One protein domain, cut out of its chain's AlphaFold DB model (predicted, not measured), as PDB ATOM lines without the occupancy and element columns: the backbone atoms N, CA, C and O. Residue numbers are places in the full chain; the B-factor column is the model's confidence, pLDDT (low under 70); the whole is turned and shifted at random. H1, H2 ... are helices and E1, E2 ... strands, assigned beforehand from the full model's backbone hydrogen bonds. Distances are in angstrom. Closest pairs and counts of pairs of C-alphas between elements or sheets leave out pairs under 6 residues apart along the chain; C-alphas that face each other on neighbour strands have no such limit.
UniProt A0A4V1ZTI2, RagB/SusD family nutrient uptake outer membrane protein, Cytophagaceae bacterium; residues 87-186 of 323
ATOM      1  N   ASN A  87     277.155 261.661 260.565       90.94
ATOM      2  CA  ASN A  87     275.941 260.937 260.921       90.94
ATOM      3  C   ASN A  87     275.321 261.457 262.224       90.94
ATOM      4  O   ASN A  87     275.981 262.101 263.035       90.94
ATOM      5  N   ALA A  88     274.047 261.117 262.430       91.62
ATOM      6  CA  ALA A  88     273.267 261.563 263.580       91.62
ATOM      7  C   ALA A  88     273.353 260.649 264.814       91.62
ATOM      8  O   ALA A  88     272.467 260.677 265.673       91.62
ATOM      9  N   ASN A  89     274.393 259.812 264.912       89.19
ATOM     10  CA  ASN A  89     274.539 258.872 266.018       89.19
ATOM     11  C   ASN A  89     274.764 259.605 267.347       89.19
ATOM     12  O   ASN A  89     275.855 260.104 267.616       89.19
ATOM     13  N   GLN A  90     273.747 259.562 268.208       83.06
ATOM     14  CA  GLN A  90     273.707 260.257 269.496       83.06
ATOM     15  C   GLN A  90     274.761 259.785 270.514       83.06
ATOM     16  O   GLN A  90     274.976 260.454 271.517       83.06
ATOM     17  N   THR A  91     275.423 258.647 270.283       88.06
ATOM     18  CA  THR A  91     276.455 258.111 271.190       88.06
ATOM     19  C   THR A  91     277.837 258.702 270.914       88.06
ATOM     20  O   THR A  91     278.617 258.877 271.844       88.06
ATOM     21  N   PHE A  92     278.164 258.984 269.648       85.50
ATOM     22  CA  PHE A  92     279.557 259.196 269.229       85.50
ATOM     23  C   PHE A  92     279.887 260.615 268.746       85.50
ATOM     24  O   PHE A  92     281.054 260.869 268.459       85.50
ATOM     25  N   GLY A  93     278.912 261.527 268.645       88.56
ATOM     26  CA  GLY A  93     279.186 262.922 268.255       88.56
ATOM     27  C   GLY A  93     279.824 263.042 266.864       88.56
ATOM     28  O   GLY A  93     280.804 263.758 266.681       88.56
ATOM     29  N   LEU A  94     279.331 262.263 265.893       92.06
ATOM     30  CA  LEU A  94     279.913 262.126 264.546       92.06
ATOM     31  C   LEU A  94     279.244 263.033 263.500       92.06
ATOM     32  O   LEU A  94     279.250 262.723 262.307       92.06
ATOM     33  N   GLY A  95     278.623 264.119 263.943       94.38
ATOM     34  CA  GLY A  95     277.989 265.127 263.107       94.38
ATOM     35  C   GLY A  95     278.877 266.336 262.835       94.38
ATOM     36  O   GLY A  95     279.984 266.467 263.359       94.38
ATOM     37  N   THR A  96     278.376 267.250 262.009       94.62
ATOM     38  CA  THR A  96     279.042 268.524 261.715       94.62
ATOM     39  C   THR A  96     278.424 269.689 262.487       94.62
ATOM     40  O   THR A  96     277.223 269.926 262.433       94.62
ATOM     41  N   ALA A  97     279.254 270.515 263.125       94.94
ATOM     42  CA  ALA A  97     278.780 271.754 263.748       94.94
ATOM     43  C   ALA A  97     278.431 272.850 262.724       94.94
ATOM     44  O   ALA A  97     277.811 273.854 263.077       94.94
ATOM     45  N   LEU A  98     278.824 272.692 261.451       94.94
ATOM     46  CA  LEU A  98     278.708 273.752 260.441       94.94
ATOM     47  C   LEU A  98     277.262 274.195 260.197       94.94
ATOM     48  O   LEU A  98     277.030 275.376 259.936       94.94
ATOM     49  N   THR A  99     276.286 273.293 260.350       95.81
ATOM     50  CA  THR A  99     274.865 273.625 260.163       95.81
ATOM     51  C   THR A  99     274.301 274.511 261.270       95.81
ATOM     52  O   THR A  99     273.308 275.202 261.052       95.81
ATOM     53  N   VAL A 100     274.953 274.554 262.437       95.81
ATOM     54  CA  VAL A 100     274.649 275.493 263.527       95.81
ATOM     55  C   VAL A 100     275.497 276.756 263.390       95.81
ATOM     56  O   VAL A 100     274.966 277.866 263.444       95.81
ATOM     57  N   VAL A 101     276.805 276.597 263.157       95.31
ATOM     58  CA  VAL A 101     277.772 277.700 263.019       95.31
ATOM     59  C   VAL A 101     277.314 278.704 261.962       95.31
ATOM     60  O   VAL A 101     277.354 279.910 262.198       95.31
ATOM     61  N   MET A 102     276.846 278.210 260.815       95.38
ATOM     62  CA  MET A 102     276.535 279.048 259.657       95.38
ATOM     63  C   MET A 102     275.063 279.443 259.567       95.38
ATOM     64  O   MET A 102     274.723 280.273 258.733       95.38
ATOM     65  N   ARG A 103     274.177 278.888 260.404       94.44
ATOM     66  CA  ARG A 103     272.738 279.193 260.384       94.44
ATOM     67  C   ARG A 103     272.415 280.531 261.053       94.44
ATOM     68  O   ARG A 103     273.154 281.010 261.911       94.44
ATOM     69  N   SER A 104     271.279 281.121 260.673       94.94
ATOM     70  CA  SER A 104     270.737 282.340 261.286       94.94
ATOM     71  C   SER A 104     270.600 282.228 262.805       94.94
ATOM     72  O   SER A 104     270.128 281.216 263.321       94.94
ATOM     73  N   ARG A 105     270.898 283.320 263.517       94.62
ATOM     74  CA  ARG A 105     270.655 283.435 264.961       94.62
ATOM     75  C   ARG A 105     269.172 283.417 265.325       94.62
ATOM     76  O   ARG A 105     268.844 283.042 266.445       94.62
ATOM     77  N   ALA A 106     268.275 283.816 264.415       94.88
ATOM     78  CA  ALA A 106     266.829 283.729 264.659       94.88
ATOM     79  C   ALA A 106     266.339 282.273 264.601       94.88
ATOM     80  O   ALA A 106     265.340 281.929 265.219       94.88
ATOM     81  N   ASP A 107     267.080 281.423 263.893       94.25
ATOM     82  CA  ASP A 107     266.800 280.003 263.693       94.25
ATOM     83  C   ASP A 107     267.748 279.123 264.541       94.25
ATOM     84  O   ASP A 107     268.094 277.999 264.185       94.25
ATOM     85  N   GLY A 108     268.251 279.658 265.659       92.62
ATOM     86  CA  GLY A 108     269.081 278.916 266.617       92.62
ATOM     87  C   GLY A 108     270.493 278.555 266.134       92.62
ATOM     88  O   GLY A 108     271.056 277.569 266.602       92.62
ATOM     89  N   GLY A 109     271.049 279.291 265.169       94.19
ATOM     90  CA  GLY A 109     272.454 279.211 264.750       94.19
ATOM     91  C   GLY A 109     273.331 280.329 265.326       94.19
ATOM     92  O   GLY A 109     272.889 281.121 266.162       94.19
ATOM     93  N   TRP A 110     274.589 280.409 264.883       95.06
ATOM     94  CA  TRP A 110     275.560 281.422 265.344       95.06
ATOM     95  C   TRP A 110     275.829 282.544 264.337       95.06
ATOM     96  O   TRP A 110     276.435 283.553 264.703       95.06
ATOM     97  N   GLY A 111     275.362 282.398 263.096       93.69
ATOM     98  CA  GLY A 111     275.483 283.417 262.056       93.69
ATOM     99  C   GLY A 111     276.921 283.749 261.663       93.69
ATOM    100  O   GLY A 111     277.237 284.915 261.438       93.69
ATOM    101  N   PHE A 112     277.799 282.746 261.609       93.75
ATOM    102  CA  PHE A 112     279.173 282.891 261.124       93.75
ATOM    103  C   PHE A 112     279.316 282.477 259.656       93.75
ATOM    104  O   PHE A 112     278.446 281.819 259.093       93.75
ATOM    105  N   ASP A 113     280.428 282.892 259.037       93.00
ATOM    106  CA  ASP A 113     280.739 282.655 257.617       93.00
ATOM    107  C   ASP A 113     279.576 283.045 256.680       93.00
ATOM    108  O   ASP A 113     279.102 282.286 255.831       93.00
ATOM    109  N   THR A 114     279.053 284.256 256.887       93.56
ATOM    110  CA  THR A 114     277.901 284.761 256.139       93.56
ATOM    111  C   THR A 114     278.312 285.288 254.760       93.56
ATOM    112  O   THR A 114     279.268 286.066 254.671       93.56
ATOM    113  N   PRO A 115     277.580 284.963 253.676       95.69
ATOM    114  CA  PRO A 115     277.852 285.505 252.347       95.69
ATOM    115  C   PRO A 115     277.835 287.042 252.310       95.69
ATOM    116  O   PRO A 115     276.961 287.683 252.897       95.69
ATOM    117  N   SER A 116     278.752 287.640 251.545       94.12
ATOM    118  CA  SER A 116     278.746 289.087 251.274       94.12
ATOM    119  C   SER A 116     277.771 289.461 250.154       94.12
ATOM    120  O   SER A 116     277.497 288.665 249.247       94.12
ATOM    121  N   SER A 117     277.321 290.715 250.137       94.06
ATOM    122  CA  SER A 117     276.591 291.318 249.012       94.06
ATOM    123  C   SER A 117     277.401 291.294 247.716       94.06
ATOM    124  O   SER A 117     276.839 291.162 246.631       94.06
ATOM    125  N   ASN A 118     278.735 291.356 247.805       95.19
ATOM    126  CA  ASN A 118     279.613 291.251 246.641       95.19
ATOM    127  C   ASN A 118     279.511 289.866 245.981       95.19
ATOM    128  O   ASN A 118     279.532 289.774 244.754       95.19
ATOM    129  N   LEU A 119     279.389 288.797 246.778       96.69
ATOM    130  CA  LEU A 119     279.138 287.453 246.261       96.69
ATOM    131  C   LEU A 119     277.714 287.320 245.707       96.69
ATOM    132  O   LEU A 119     277.570 286.820 244.598       96.69
ATOM    133  N   GLU A 120     276.689 287.799 246.420       96.56
ATOM    134  CA  GLU A 120     275.303 287.786 245.913       96.56
ATOM    135  C   GLU A 120     275.206 288.491 244.552       96.56
ATOM    136  O   GLU A 120     274.694 287.923 243.590       96.56
ATOM    137  N   ARG A 121     275.769 289.697 244.437       96.06
ATOM    138  CA  ARG A 121     275.775 290.482 243.196       96.06
ATOM    139  C   ARG A 121     276.527 289.789 242.061       96.06
ATOM    140  O   ARG A 121     276.177 290.001 240.906       96.06
ATOM    141  N   ALA A 122     277.532 288.963 242.365       97.25
ATOM    142  CA  ALA A 122     278.246 288.203 241.342       97.25
ATOM    143  C   ALA A 122     277.352 287.158 240.652       97.25
ATOM    144  O   ALA A 122     277.603 286.851 239.488       97.25
ATOM    145  N   PHE A 123     276.319 286.640 241.328       98.31
ATOM    146  CA  PHE A 123     275.336 285.757 240.696       98.31
ATOM    147  C   PHE A 123     274.411 286.513 239.735       98.31
ATOM    148  O   PHE A 123     274.037 285.970 238.700       98.31
ATOM    149  N   GLY A 124     274.028 287.756 240.044       95.88
ATOM    150  CA  GLY A 124     273.021 288.475 239.258       95.88
ATOM    151  C   GLY A 124     271.719 287.668 239.163       95.88
ATOM    152  O   GLY A 124     271.123 287.345 240.188       95.88
ATOM    153  N   ASN A 125     271.318 287.302 237.941       95.88
ATOM    154  CA  ASN A 125     270.122 286.487 237.670       95.88
ATOM    155  C   ASN A 125     270.389 284.970 237.657       95.88
ATOM    156  O   ASN A 125     269.504 284.196 237.291       95.88
ATOM    157  N   ASP A 126     271.597 284.528 238.012       98.38
ATOM    158  CA  ASP A 126     271.944 283.111 238.035       98.38
ATOM    159  C   ASP A 126     271.115 282.358 239.103       98.38
ATOM    160  O   ASP A 126     271.153 282.705 240.292       98.38
ATOM    161  N   PRO A 127     270.379 281.301 238.716       97.81
ATOM    162  CA  PRO A 127     269.465 280.584 239.595       97.81
ATOM    163  C   PRO A 127     270.182 279.804 240.700       97.81
ATOM    164  O   PRO A 127     269.538 279.393 241.663       97.81
ATOM    165  N   ARG A 128     271.508 279.626 240.642       98.38
ATOM    166  CA  ARG A 128     272.277 279.040 241.750       98.38
ATOM    167  C   ARG A 128     272.332 279.948 242.975       98.38
ATOM    168  O   ARG A 128     272.592 279.434 244.065       98.38
ATOM    169  N   ARG A 129     272.044 281.256 242.843       97.94
ATOM    170  CA  ARG A 129     272.013 282.204 243.976       97.94
ATOM    171  C   ARG A 129     271.135 281.678 245.101       97.94
ATOM    172  O   ARG A 129     271.615 281.539 246.219       97.94
ATOM    173  N   GLN A 130     269.882 281.335 244.794       96.56
ATOM    174  CA  GLN A 130     268.921 280.892 245.808       96.56
ATOM    175  C   GLN A 130     269.313 279.562 246.450       96.56
ATOM    176  O   GLN A 130     268.919 279.325 247.577       96.56
ATOM    177  N   TRP A 131     270.082 278.715 245.760       97.12
ATOM    178  CA  TRP A 131     270.562 277.415 246.251       97.12
ATOM    179  C   TRP A 131     271.914 277.505 246.974       97.12
ATOM    180  O   TRP A 131     272.392 276.529 247.540       97.12
ATOM    181  N   THR A 132     272.524 278.691 246.980       98.25
ATOM    182  CA  THR A 132     273.806 278.969 247.637       98.25
ATOM    183  C   THR A 132     273.635 279.905 248.831       98.25
ATOM    184  O   THR A 132     274.281 279.715 249.859       98.25
ATOM    185  N   ILE A 133     272.768 280.910 248.708       98.19
ATOM    186  CA  ILE A 133     272.568 281.990 249.673       98.19
ATOM    187  C   ILE A 133     271.082 282.062 250.029       98.19
ATOM    188  O   ILE A 133     270.244 282.220 249.142       98.19
ATOM    189  N   ILE A 134     270.781 282.001 251.325       97.56
ATOM    190  CA  ILE A 134     269.495 282.424 251.886       97.56
ATOM    191  C   ILE A 134     269.626 283.903 252.241       97.56
ATOM    192  O   ILE A 134     270.529 284.268 252.992       97.56
ATOM    193  N   LYS A 135     268.753 284.757 251.712       95.88
ATOM    194  CA  LYS A 135     268.664 286.180 252.066       95.88
ATOM    195  C   LYS A 135     267.529 286.419 253.061       95.88
ATOM    196  O   LYS A 135     266.573 285.650 253.095       95.88
ATOM    197  N   GLN A 136     267.613 287.503 253.833       95.75
ATOM    198  CA  GLN A 136     266.481 288.013 254.613       95.75
ATOM    199  C   GLN A 136     265.203 288.035 253.764       95.75
ATOM    200  O   GLN A 136     265.167 288.690 252.720       95.75
ATOM    201  N   GLY A 137     264.168 287.349 254.245       95.75
ATOM    202  CA  GLY A 137     262.855 287.261 253.613       95.75
ATOM    203  C   GLY A 137     262.730 286.235 252.484       95.75
ATOM    204  O   GLY A 137     261.649 286.113 251.913       95.75
ATOM    205  N   ASP A 138     263.782 285.476 252.160       96.94
ATOM    206  CA  ASP A 138     263.664 284.368 251.208       96.94
ATOM    207  C   ASP A 138     262.727 283.279 251.765       96.94
ATOM    208  O   ASP A 138     262.730 282.974 252.959       96.94
ATOM    209  N   ASN A 139     261.961 282.644 250.878       96.19
ATOM    210  CA  ASN A 139     261.204 281.443 251.211       96.19
ATOM    211  C   ASN A 139     262.118 280.213 251.112       96.19
ATOM    212  O   ASN A 139     262.642 279.887 250.041       96.19
ATOM    213  N   VAL A 140     262.299 279.520 252.234       95.25
ATOM    214  CA  VAL A 140     263.096 278.291 252.342       95.25
ATOM    215  C   VAL A 140     262.294 277.105 252.881       95.25
ATOM    216  O   VAL A 140     262.864 276.034 253.087       95.25
ATOM    217  N   GLY A 141     260.987 277.265 253.094       94.38
ATOM    218  CA  GLY A 141     260.118 276.205 253.594       94.38
ATOM    219  C   GLY A 141     258.789 276.707 254.157       94.38
ATOM    220  O   GLY A 141     258.462 277.890 254.112       94.38
ATOM    221  N   ALA A 142     258.010 275.781 254.711       94.56
ATOM    222  CA  ALA A 142     256.733 276.098 255.338       94.56
ATOM    223  C   ALA A 142     256.917 276.714 256.733       94.56
ATOM    224  O   ALA A 142     257.813 276.332 257.489       94.56
ATOM    225  N   LYS A 143     256.021 277.631 257.103       94.44
ATOM    226  CA  LYS A 143     255.936 278.167 258.463       94.44
ATOM    227  C   LYS A 143     255.672 277.051 259.479       94.44
ATOM    228  O   LYS A 143     254.855 276.164 259.249       94.44
ATOM    229  N   THR A 144     256.335 277.139 260.627       93.00
ATOM    230  CA  THR A 144     256.147 276.253 261.784       93.00
ATOM    231  C   THR A 144     255.625 277.051 262.979       93.00
ATOM    232  O   THR A 144     255.544 278.279 262.926       93.00
ATOM    233  N   ALA A 145     255.304 276.371 264.083       91.31
ATOM    234  CA  ALA A 145     254.903 277.042 265.321       91.31
ATOM    235  C   ALA A 145     256.015 277.930 265.915       91.31
ATOM    236  O   ALA A 145     255.712 278.902 266.597       91.31
ATOM    237  N   SER A 146     257.288 277.598 265.660       89.00
ATOM    238  CA  SER A 146     258.443 278.271 266.279       89.00
ATOM    239  C   SER A 146     259.193 279.212 265.332       89.00
ATOM    240  O   SER A 146     259.941 280.062 265.799       89.00
ATOM    241  N   PHE A 147     259.024 279.065 264.015       94.75
ATOM    242  CA  PHE A 147     259.777 279.835 263.023       94.75
ATOM    243  C   PHE A 147     259.056 279.905 261.667       94.75
ATOM    244  O   PHE A 147     258.476 278.909 261.219       94.75
ATOM    245  N   ASP A 148     259.114 281.057 260.992       96.06
ATOM    246  CA  ASP A 148     258.525 281.270 259.665       96.06
ATOM    247  C   ASP A 148     259.563 281.089 258.547       96.06
ATOM    248  O   ASP A 148     260.273 282.016 258.168       96.06
ATOM    249  N   TYR A 149     259.643 279.877 257.994       96.38
ATOM    250  CA  TYR A 149     260.552 279.582 256.883       96.38
ATOM    251  C   TYR A 149     260.080 280.145 255.534       96.38
ATOM    252  O   TYR A 149     260.854 280.122 254.579       96.38
ATOM    253  N   SER A 150     258.851 280.665 255.438       96.44
ATOM    254  CA  SER A 150     258.350 281.273 254.198       96.44
ATOM    255  C   SER A 150     258.815 282.721 254.019       96.44
ATOM    256  O   SER A 150     258.777 283.246 252.908       96.44
ATOM    257  N   ASN A 151     259.297 283.333 255.103       96.88
ATOM    258  CA  ASN A 151     259.884 284.664 255.165       96.88
ATOM    259  C   ASN A 151     261.089 284.614 256.119       96.88
ATOM    260  O   ASN A 151     261.003 285.049 257.269       96.88
ATOM    261  N   TYR A 152     262.190 284.011 255.659       97.12
ATOM    262  CA  TYR A 152     263.298 283.616 256.528       97.12
ATOM    263  C   TYR A 152     263.955 284.811 257.230       97.12
ATOM    264  O   TYR A 152     264.476 285.725 256.580       97.12
ATOM    265  N   ASP A 153     263.982 284.780 258.562       96.38
ATOM    266  CA  ASP A 153     264.684 285.780 259.359       96.38
ATOM    267  C   ASP A 153     266.156 285.392 259.558       96.38
ATOM    268  O   ASP A 153     266.498 284.417 260.227       96.38
ATOM    269  N   THR A 154     267.056 286.182 258.984       95.12
ATOM    270  CA  THR A 154     268.508 286.081 259.176       95.12
ATOM    271  C   THR A 154     268.982 286.788 260.445       95.12
ATOM    272  O   THR A 154     270.177 286.786 260.706       95.12
ATOM    273  N   LYS A 155     268.086 287.383 261.243       94.56
ATOM    274  CA  LYS A 155     268.394 288.210 262.420       94.56
ATOM    275  C   LYS A 155     269.416 289.319 262.124       94.56
ATOM    276  O   LYS A 155     270.473 289.362 262.757       94.56
ATOM    277  N   PRO A 156     269.136 290.246 261.189       87.44
ATOM    278  CA  PRO A 156     270.169 291.140 260.667       87.44
ATOM    279  C   PRO A 156     270.794 292.090 261.700       87.44
ATOM    280  O   PRO A 156     271.873 292.616 261.463       87.44
ATOM    281  N   GLN A 157     270.140 292.304 262.848       89.56
ATOM    282  CA  GLN A 157     270.681 293.115 263.945       89.56
ATOM    283  C   GLN A 157     271.767 292.400 264.764       89.56
ATOM    284  O   GLN A 157     272.506 293.045 265.498       89.56
ATOM    285  N   GLU A 158     271.872 291.075 264.648       89.38
ATOM    286  CA  GLU A 158     272.856 290.257 265.370       89.38
ATOM    287  C   GLU A 158     273.802 289.494 264.430       89.38
ATOM    288  O   GLU A 158     274.678 288.766 264.896       89.38
ATOM    289  N   ASN A 159     273.639 289.660 263.116       85.81
ATOM    290  CA  ASN A 159     274.438 289.001 262.090       85.81
ATOM    291  C   ASN A 159     275.165 290.018 261.211       85.81
ATOM    292  O   ASN A 159     274.655 291.097 260.923       85.81
ATOM    293  N   GLU A 160     276.374 289.668 260.761       84.69
ATOM    294  CA  GLU A 160     277.211 290.582 259.972       84.69
ATOM    295  C   GLU A 160     276.585 290.923 258.610       84.69
ATOM    296  O   GLU A 160     276.798 292.024 258.092       84.69
ATOM    297  N   SER A 161     275.789 289.995 258.071       89.94
ATOM    298  CA  SER A 161     275.094 290.079 256.789       89.94
ATOM    299  C   SER A 161     273.651 289.597 256.922       89.94
ATOM    300  O   SER A 161     273.375 288.641 257.642       89.94
ATOM    301  N   GLY A 162     272.732 290.182 256.149       93.81
ATOM    302  CA  GLY A 162     271.369 289.660 255.960       93.81
ATOM    303  C   GLY A 162     271.312 288.415 255.065       93.81
ATOM    304  O   GLY A 162     270.385 288.267 254.264       93.81
ATOM    305  N   ARG A 163     272.360 287.584 255.101       96.44
ATOM    306  CA  ARG A 163     272.598 286.438 254.219       96.44
ATOM    307  C   ARG A 163     273.196 285.289 255.013       96.44
ATOM    308  O   ARG A 163     274.067 285.499 255.846       96.44
ATOM    309  N   ILE A 164     272.791 284.071 254.682       96.81
ATOM    310  CA  ILE A 164     273.243 282.825 255.300       96.81
ATOM    311  C   ILE A 164     273.593 281.819 254.196       96.81
ATOM    312  O   ILE A 164     273.014 281.854 253.107       96.81
ATOM    313  N   SER A 165     274.552 280.924 254.445       96.50
ATOM    314  CA  SER A 165     274.858 279.833 253.513       96.50
ATOM    315  C   SER A 165     273.698 278.842 253.438       96.50
ATOM    316  O   SER A 165     273.354 278.208 254.434       96.50
ATOM    317  N   ARG A 166     273.126 278.648 252.244       96.75
ATOM    318  CA  ARG A 166     272.121 277.597 252.028       96.75
ATOM    319  C   ARG A 166     272.742 276.207 251.941       96.75
ATOM    320  O   ARG A 166     272.089 275.232 252.280       96.75
ATOM    321  N   LYS A 167     274.008 276.108 251.530       96.00
ATOM    322  CA  LYS A 167     274.714 274.821 251.399       96.00
ATOM    323  C   LYS A 167     274.985 274.142 252.747       96.00
ATOM    324  O   LYS A 167     275.272 272.956 252.771       96.00
ATOM    325  N   MET A 168     274.880 274.890 253.847       93.94
ATOM    326  CA  MET A 168     274.988 274.385 255.223       93.94
ATOM    327  C   MET A 168     273.670 274.550 255.998       93.94
ATOM    328  O   MET A 168     273.655 274.501 257.223       93.94
ATOM    329  N   PHE A 169     272.553 274.776 255.302       93.25
ATOM    330  CA  PHE A 169     271.236 274.896 255.919       93.25
ATOM    331  C   PHE A 169     270.542 273.532 255.984       93.25
ATOM    332  O   PHE A 169     270.468 272.824 254.982       93.25
ATOM    333  N   LEU A 170     269.964 273.212 257.144       94.06
ATOM    334  CA  LEU A 170     269.031 272.100 257.308       94.06
ATOM    335  C   LEU A 170     267.621 272.619 257.559       94.06
ATOM    336  O   LEU A 170     267.405 273.454 258.448       94.06
ATOM    337  N   ALA A 171     266.661 272.070 256.816       90.81
ATOM    338  CA  ALA A 171     265.253 272.222 257.145       90.81
ATOM    339  C   ALA A 171     264.988 271.629 258.535       90.81
ATOM    340  O   ALA A 171     265.648 270.677 258.941       90.81
ATOM    341  N   LEU A 172     264.010 272.174 259.265       91.12
ATOM    342  CA  LEU A 172     263.727 271.745 260.640       91.12
ATOM    343  C   LEU A 172     263.507 270.229 260.765       91.12
ATOM    344  O   LEU A 172     263.966 269.631 261.729       91.12
ATOM    345  N   ALA A 173     262.837 269.621 259.783       90.81
ATOM    346  CA  ALA A 173     262.543 268.188 259.764       90.81
ATOM    347  C   ALA A 173     263.796 267.298 259.654       90.81
ATOM    348  O   ALA A 173     263.751 266.142 260.060       90.81
ATOM    349  N   ASP A 174     264.901 267.842 259.139       92.56
ATOM    350  CA  ASP A 174     266.170 267.130 258.962       92.56
ATOM    351  C   ASP A 174     267.135 267.346 260.143       92.56
ATOM    352  O   ASP A 174     268.240 266.795 260.155       92.56
ATOM    353  N   ARG A 175     266.761 268.165 261.140       92.56
ATOM    354  CA  ARG A 175     267.618 268.462 262.294       92.56
ATOM    355  C   ARG A 175     267.484 267.370 263.362       92.56
ATOM    356  O   ARG A 175     266.368 267.073 263.789       92.56
ATOM    357  N   PRO A 176     268.597 266.792 263.844       91.88
ATOM    358  CA  PRO A 176     268.570 265.895 264.995       91.88
ATOM    359  C   PRO A 176     268.321 266.686 266.293       91.88
ATOM    360  O   PRO A 176     268.499 267.902 266.337       91.88
ATOM    361  N   ALA A 177     267.950 265.987 267.372       86.62
ATOM    362  CA  ALA A 177     267.660 266.612 268.669       86.62
ATOM    363  C   ALA A 177     268.864 267.383 269.249       86.62
ATOM    364  O   ALA A 177     268.700 268.495 269.748       86.62
ATOM    365  N   ASN A 178     270.067 266.814 269.132       87.88
ATOM    366  CA  ASN A 178     271.334 267.453 269.482       87.88
ATOM    367  C   ASN A 178     272.094 267.769 268.191       87.88
ATOM    368  O   ASN A 178     272.760 266.917 267.629       87.88
ATOM    369  N   GLU A 179     271.941 268.966 267.633       90.19
ATOM    370  CA  GLU A 179     272.492 269.226 266.295       90.19
ATOM    371  C   GLU A 179     273.999 269.483 266.268       90.19
ATOM    372  O   GLU A 179     274.656 269.078 265.308       90.19
ATOM    373  N   LEU A 180     274.540 270.132 267.299       89.50
ATOM    374  CA  LEU A 180     275.898 270.683 267.284       89.50
ATOM    375  C   LEU A 180     276.971 269.647 266.913       89.50
ATOM    376  O   LEU A 180     277.903 269.973 266.185       89.50
ATOM    377  N   ASP A 181     276.826 268.413 267.383       90.25
ATOM    378  CA  ASP A 181     277.732 267.295 267.139       90.25
ATOM    379  C   ASP A 181     277.039 266.079 266.497       90.25
ATOM    380  O   ASP A 181     277.655 265.022 266.378       90.25
ATOM    381  N   HIS A 182     275.795 266.206 266.010       94.69
ATOM    382  CA  HIS A 182     275.078 265.106 265.329       94.69
ATOM    383  C   HIS A 182     274.414 265.494 264.006       94.69
ATOM    384  O   HIS A 182     273.693 264.684 263.428       94.69
ATOM    385  N   SER A 183     274.633 266.697 263.476       95.25
ATOM    386  CA  SER A 183     274.142 267.037 262.135       95.25
ATOM    387  C   SER A 183     274.707 266.074 261.072       95.25
ATOM    388  O   SER A 183     275.929 266.000 260.919       95.25
ATOM    389  N   PRO A 184     273.865 265.341 260.314       95.25
ATOM    390  CA  PRO A 184     274.322 264.311 259.379       95.25
ATOM    391  C   PRO A 184     274.696 264.866 257.994       95.25
ATOM    392  O   PRO A 184     274.878 264.097 257.052       95.25
ATOM    393  N   LEU A 185     274.762 266.190 257.826       96.38
ATOM    394  CA  LEU A 185     275.051 266.797 256.530       96.38
ATOM    395  C   LEU A 185     276.514 266.574 256.138       96.38
ATOM    396  O   LEU A 185     277.418 267.182 256.708       96.38
ATOM    397  N   ASN A 186     276.738 265.733 255.130       96.38
ATOM    398  CA  ASN A 186     278.067 265.488 254.585       96.38
ATOM    399  C   ASN A 186     278.717 266.767 254.045       96.38
ATOM    400  O   ASN A 186     278.077 267.593 253.392       96.38
TER     401      ASN A 186
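What this domain is: This is residues 87 to 186 of the 323 residues of the protein "RagB/SusD family nutrient uptake outer membrane protein" of Cytophagaceae bacterium (UniProt A0A4V1ZTI2). There is little regular structure here: an elongated body made mostly of loops, with the small hairpin E1-E2 inside it, the short helices H2 and H3 toward one end and both ends of the printed part toward the other. The 100 printed residues hold H1, H2, H3, E1 and E2 in that order; the class is mixed, with 22 residues in named elements. The whole is compact, radius of gyration of the C-alphas 13.6 A, spanning 44 by 28 by 25 A.

How they stand to each other: Start at H1, residues 98 to 101; it is apart from H2, residues 117 to 123. Next comes H3, residues 128 to 132, close but not clearly touching H2; their closest C-alphas, Phe 123 and Arg 129, are 5.9 A apart. Then E1, residues 133 to 135, forms an antiparallel hairpin with E2, residues 163 to 165, at 151 degrees; look for N 134 and O 164, 2.9 A apart, within hydrogen-bond range. Every O i to N i+4 pair is within range in H3, 2 of 3 in H2; H1 is too short for one.

Where its parts are: Find C-alpha 98 at (278.708, 273.752, 260.441), where H1 begins. H2 runs 10.1 A from C-alpha 117 to 123. E2 ends at C-alpha 165, (274.858, 279.833, 253.513).

The domain as a whole: The printed part has no cut. The links H1 to H2 and E1 to E2 are long. No printed residue is under 70 in pLDDT.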